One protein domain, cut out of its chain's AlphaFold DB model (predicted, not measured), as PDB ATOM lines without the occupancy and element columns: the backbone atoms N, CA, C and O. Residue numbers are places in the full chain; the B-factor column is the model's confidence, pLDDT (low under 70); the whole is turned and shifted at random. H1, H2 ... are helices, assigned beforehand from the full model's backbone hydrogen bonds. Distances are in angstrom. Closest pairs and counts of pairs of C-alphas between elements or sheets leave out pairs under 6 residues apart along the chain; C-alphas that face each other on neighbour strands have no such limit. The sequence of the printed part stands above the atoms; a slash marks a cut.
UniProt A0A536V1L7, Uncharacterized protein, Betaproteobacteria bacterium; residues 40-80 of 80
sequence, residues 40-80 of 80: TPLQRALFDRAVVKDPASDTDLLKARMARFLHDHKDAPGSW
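AT A GLANCE: This is residues 40 to 80 of the 80 residues of an uncharacterized protein of Betaproteobacteria bacterium (UniProt A0A536V1L7). Two helices make an open V, H1 the shorter arm and H2 the longer one, meeting near the loop that joins them, with a tail running on past the far end of H2. The free arm of H1, residues 40 to 46, and the far part of H2 with the tail, residues 68 to 80, stick out. The printed part has 41 residues, is all helix, with H1 then H2 and no named strand, and is loose, with a radius of gyration of the C-alphas of 12.2 A and spans of 38 by 20 by 13 A.

IN THESE COORDINATES: H1, residues 40 to 51, begins at C-alpha 40 (0.134, 55.075, -45.100) and is 16.4 A long from first to last C-alpha. H2, residues 59 to 72, is 20.0 A long and ends at C-alpha 72 (-5.374, 43.323, -56.683).

HOW THE PARTS SIT: H1 touches H2 with residues 47 to 51 alone, and H2 touches H1 with residues 59 to 63 alone. Their closest C-alphas, those of Val 51 and Thr 59, are 6.6 A apart. They run opposite ways at a steep tilt of 48 degrees. In H1 and H2 every O i to N i+4 pair is within hydrogen-bond range.

THE WHOLE: The farthest C-alphas, of Ala 56 and Trp 80, are 38.8 A apart. The printed part has no cut, and the link from H1 to H2 is short. Residues 52 to 59 and 74 to 80 have pLDDT under 70.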
ATOM      1  N   THR A  40       0.257  56.311 -45.900       82.75
ATOM      2  CA  THR A  40       0.134  55.075 -45.100       82.75
ATOM      3  C   THR A  40      -0.635  55.244 -43.777       82.75
ATOM      4  O   THR A  40      -1.431  54.361 -43.445       82.75
ATOM      5  N   PRO A  41      -0.487  56.351 -43.012       84.94
ATOM      6  CA  PRO A  41      -1.287  56.567 -41.805       84.94
ATOM      7  C   PRO A  41      -2.796  56.631 -42.075       84.94
ATOM      8  O   PRO A  41      -3.588  56.150 -41.265       84.94
ATOM      9  N   LEU A  42      -3.197  57.195 -43.218       84.31
ATOM     10  CA  LEU A  42      -4.598  57.328 -43.607       84.31
ATOM     11  C   LEU A  42      -5.169  55.995 -44.098       84.31
ATOM     12  O   LEU A  42      -6.261  55.620 -43.674       84.31
ATOM     13  N   GLN A  43      -4.402  55.247 -44.900       84.06
ATOM     14  CA  GLN A  43      -4.753  53.880 -45.297       84.06
ATOM     15  C   GLN A  43      -5.035  53.011 -44.063       84.06
ATOM     16  O   GLN A  43      -6.083  52.374 -43.964       84.06
ATOM     17  N   ARG A  44      -4.137  53.052 -43.070       82.00
ATOM     18  CA  ARG A  44      -4.267  52.284 -41.825       82.00
ATOM     19  C   ARG A  44      -5.490  52.702 -41.008       82.00
ATOM     20  O   ARG A  44      -6.260  51.847 -40.591       82.00
ATOM     21  N   ALA A  45      -5.722  54.006 -40.847       84.62
ATOM     22  CA  ALA A  45      -6.885  54.512 -40.120       84.62
ATOM     23  C   ALA A  45      -8.224  54.140 -40.787       84.62
ATOM     24  O   ALA A  45      -9.197  53.844 -40.092       84.62
ATOM     25  N   LEU A  46      -8.292  54.161 -42.123       83.25
ATOM     26  CA  LEU A  46      -9.474  53.734 -42.878       83.25
ATOM     27  C   LEU A  46      -9.708  52.229 -42.739       83.25
ATOM     28  O   LEU A  46     -10.834  51.802 -42.484       83.25
ATOM     29  N   PHE A  47      -8.638  51.446 -42.851       79.88
ATOM     30  CA  PHE A  47      -8.682  49.997 -42.726       79.88
ATOM     31  C   PHE A  47      -9.144  49.560 -41.331       79.88
ATOM     32  O   PHE A  47     -10.097  48.793 -41.210       79.88
ATOM     33  N   ASP A  48      -8.563  50.131 -40.273       81.00
ATOM     34  CA  ASP A  48      -8.944  49.830 -38.889       81.00
ATOM     35  C   ASP A  48     -10.423  50.166 -38.629       81.00
ATOM     36  O   ASP A  48     -11.155  49.381 -38.025       81.00
ATOM     37  N   ARG A  49     -10.918  51.301 -39.144       80.81
ATOM     38  CA  ARG A  49     -12.331  51.699 -39.001       80.81
ATOM     39  C   ARG A  49     -13.301  50.797 -39.762       80.81
ATOM     40  O   ARG A  49     -14.425  50.604 -39.297       80.81
ATOM     41  N   ALA A  50     -12.900  50.284 -40.922       76.19
ATOM     42  CA  ALA A  50     -13.717  49.375 -41.718       76.19
ATOM     43  C   ALA A  50     -13.827  47.989 -41.066       76.19
ATOM     44  O   ALA A  50     -14.903  47.398 -41.055       76.19
ATOM     45  N   VAL A  51     -12.740  47.515 -40.457       71.06
ATOM     46  CA  VAL A  51     -12.664  46.205 -39.799       71.06
ATOM     47  C   VAL A  51     -13.396  46.186 -38.451       71.06
ATOM     48  O   VAL A  51     -14.070  45.215 -38.132       71.06
ATOM     49  N   VAL A  52     -13.340  47.277 -37.675       63.12
ATOM     50  CA  VAL A  52     -14.000  47.386 -36.355       63.12
ATOM     51  C   VAL A  52     -15.538  47.344 -36.438       63.12
ATOM     52  O   VAL A  52     -16.209  47.135 -35.427       63.12
ATOM     53  N   LYS A  53     -16.129  47.534 -37.624       58.25
ATOM     54  CA  LYS A  53     -17.589  47.601 -37.787       58.25
ATOM     55  C   LYS A  53     -18.309  46.253 -37.806       58.25
ATOM     56  O   LYS A  53     -19.532  46.270 -37.678       58.25
ATOM     57  N   ASP A  54     -17.604  45.130 -37.929       55.69
ATOM     58  CA  ASP A  54     -18.235  43.810 -37.955       55.69
ATOM     59  C   ASP A  54     -17.829  42.959 -36.735       55.69
ATOM     60  O   ASP A  54     -16.826  42.251 -36.779       55.69
ATOM     61  N   PRO A  55     -18.591  43.019 -35.625       54.84
ATOM     62  CA  PRO A  55     -18.350  42.181 -34.451       54.84
ATOM     63  C   PRO A  55     -18.680  40.693 -34.676       54.84
ATOM     64  O   PRO A  55     -18.415  39.890 -33.785       54.84
ATOM     65  N   ALA A  56     -19.279  40.326 -35.817       56.06
ATOM     66  CA  ALA A  56     -19.685  38.959 -36.145       56.06
ATOM     67  C   ALA A  56     -18.766  38.281 -37.175       56.06
ATOM     68  O   ALA A  56     -18.782  37.055 -37.289       56.06
ATOM     69  N   SER A  57     -17.961  39.051 -37.911       56.66
ATOM     70  CA  SER A  57     -16.986  38.503 -38.852       56.66
ATOM     71  C   SER A  57     -15.660  38.195 -38.176       56.66
ATOM     72  O   SER A  57     -15.131  38.981 -37.387       56.66
ATOM     73  N   ASP A  58     -15.093  37.053 -38.563       64.25
ATOM     74  CA  ASP A  58     -13.730  36.656 -38.246       64.25
ATOM     75  C   ASP A  58     -12.778  37.752 -38.750       64.25
ATOM     76  O   ASP A  58     -12.502  37.902 -39.946       64.25
ATOM     77  N   THR A  59     -12.401  38.627 -37.821       67.50
ATOM     78  CA  THR A  59     -11.800  39.936 -38.084       67.50
ATOM     79  C   THR A  59     -10.531  39.800 -38.925       67.50
ATOM     80  O   THR A  59     -10.257  40.642 -39.778       67.50
ATOM     81  N   ASP A  60      -9.791  38.706 -38.764       72.25
ATOM     82  CA  ASP A  60      -8.572  38.445 -39.523       72.25
ATOM     83  C   ASP A  60      -8.845  37.972 -40.958       72.25
ATOM     84  O   ASP A  60      -8.122  38.364 -41.877       72.25
ATOM     85  N   LEU A  61      -9.939  37.239 -41.195       74.31
ATOM     86  CA  LEU A  61     -10.378  36.883 -42.545       74.31
ATOM     87  C   LEU A  61     -10.862  38.120 -43.314       74.31
ATOM     88  O   LEU A  61     -10.546  38.275 -44.496       74.31
ATOM     89  N   LEU A  62     -11.596  39.022 -42.653       73.62
ATOM     90  CA  LEU A  62     -12.044  40.276 -43.262       73.62
ATOM     91  C   LEU A  62     -10.852  41.172 -43.620       73.62
ATOM     92  O   LEU A  62     -10.774  41.653 -44.752       73.62
ATOM     93  N   LYS A  63      -9.881  41.322 -42.709       75.62
ATOM     94  CA  LYS A  63      -8.624  42.032 -42.996       75.62
ATOM     95  C   LYS A  63      -7.898  41.416 -44.189       75.62
ATOM     96  O   LYS A  63      -7.517  42.140 -45.103       75.62
ATOM     97  N   ALA A  64      -7.727  40.094 -44.219       79.44
ATOM     98  CA  ALA A  64      -7.032  39.420 -45.313       79.44
ATOM     99  C   ALA A  64      -7.736  39.640 -46.662       79.44
ATOM    100  O   ALA A  64      -7.080  39.946 -47.657       79.44
ATOM    101  N   ARG A  65      -9.074  39.559 -46.693       81.44
ATOM    102  CA  ARG A  65      -9.876  39.831 -47.897       81.44
ATOM    103  C   ARG A  65      -9.756  41.278 -48.360       81.44
ATOM    104  O   ARG A  65      -9.580  41.510 -49.551       81.44
ATOM    105  N   MET A  66      -9.824  42.240 -47.442       79.31
ATOM    106  CA  MET A  66      -9.670  43.659 -47.768       79.31
ATOM    107  C   MET A  66      -8.256  43.980 -48.260       79.31
ATOM    108  O   MET A  66      -8.101  44.686 -49.250       79.31
ATOM    109  N   ALA A  67      -7.225  43.429 -47.616       80.81
ATOM    110  CA  ALA A  67      -5.837  43.601 -48.035       80.81
ATOM    111  C   ALA A  67      -5.593  43.007 -49.430       80.81
ATOM    112  O   ALA A  67      -4.965  43.653 -50.263       80.81
ATOM    113  N   ARG A  68      -6.137  41.813 -49.705       80.50
ATOM    114  CA  ARG A  68      -6.094  41.182 -51.031       80.50
ATOM    115  C   ARG A  68      -6.779  42.056 -52.080       80.50
ATOM    116  O   ARG A  68      -6.180  42.353 -53.098       80.50
ATOM    117  N   PHE A  69      -7.994  42.516 -51.791       81.06
ATOM    118  CA  PHE A  69      -8.768  43.360 -52.697       81.06
ATOM    119  C   PHE A  69      -8.030  44.658 -53.052       81.06
ATOM    120  O   PHE A  69      -7.926  44.998 -54.225       81.06
ATOM    121  N   LEU A  70      -7.467  45.351 -52.060       80.12
ATOM    122  CA  LEU A  70      -6.678  46.567 -52.283       80.12
ATOM    123  C   LEU A  70      -5.377  46.290 -53.050       80.12
ATOM    124  O   LEU A  70      -4.954  47.117 -53.849       80.12
ATOM    125  N   HIS A  71      -4.754  45.127 -52.833       76.44
ATOM    126  CA  HIS A  71      -3.564  44.706 -53.572       76.44
ATOM    127  C   HIS A  71      -3.872  44.382 -55.040       76.44
ATOM    128  O   HIS A  71      -3.155  44.836 -55.923       76.44
ATOM    129  N   ASP A  72      -4.970  43.679 -55.317       77.44
ATOM    130  CA  ASP A  72      -5.374  43.323 -56.683       77.44
ATOM    131  C   ASP A  72      -5.745  44.572 -57.515       77.44
ATOM    132  O   ASP A  72      -5.562  44.588 -58.730       77.44
ATOM    133  N   HIS A  73      -6.215  45.646 -56.867       71.88
ATOM    134  CA  HIS A  73      -6.497  46.937 -57.517       71.88
ATOM    135  C   HIS A  73      -5.279  47.871 -57.572       71.88
ATOM    136  O   HIS A  73      -5.335  48.917 -58.214       71.88
ATOM    137  N   LYS A  74      -4.170  47.489 -56.929       64.94
ATOM    138  CA  LYS A  74      -2.899  48.219 -56.945       64.94
ATOM    139  C   LYS A  74      -2.175  48.122 -58.277       64.94
ATOM    140  O   LYS A  74      -1.508  49.063 -58.695       64.94
ATOM    141  N   ASP A  75      -2.314  46.957 -58.891       58.50
ATOM    142  CA  ASP A  75      -1.576  46.551 -60.076       58.50
ATOM    143  C   ASP A  75      -2.463  46.560 -61.322       58.50
ATOM    144  O   ASP A  75      -2.079  45.988 -62.336       58.50
ATOM    145  N   ALA A  76      -3.638  47.204 -61.277       53.88
ATOM    146  CA  ALA A  76      -4.385  47.506 -62.488       53.88
ATOM    147  C   ALA A  76      -3.549  48.516 -63.295       53.88
ATOM    148  O   ALA A  76      -3.468  49.683 -62.897       53.88
ATOM    149  N   PRO A  77      -2.873  48.100 -64.387       44.75
ATOM    150  CA  PRO A  77      -2.163  49.048 -65.222       44.75
ATOM    151  C   PRO A  77      -3.197  50.054 -65.707       44.75
ATOM    152  O   PRO A  77      -4.255  49.655 -66.194       44.75
ATOM    153  N   GLY A  78      -2.899  51.341 -65.529       48.78
ATOM    154  CA  GLY A  78      -3.747  52.421 -66.005       48.78
ATOM    155  C   GLY A  78      -4.177  52.149 -67.442       48.78
ATOM    156  O   GLY A  78      -3.385  52.256 -68.374       48.78
ATOM    157  N   SER A  79      -5.437  51.770 -67.608       38.19
ATOM    158  CA  SER A  79      -6.117  51.797 -68.886       38.19
ATOM    159  C   SER A  79      -7.318  52.697 -68.677       38.19
ATOM    160  O   SER A  79      -8.324  52.279 -68.112       38.19
ATOM    161  N   TRP A  80      -7.065  53.954 -69.035       45.19
ATOM    162  CA  TRP A  80      -7.971  55.032 -69.418       45.19
ATOM    163  C   TRP A  80      -9.435  54.647 -69.640       45.19
ATOM    164  O   TRP A  80      -9.681  53.661 -70.374       45.19
TER     165      TRP A  80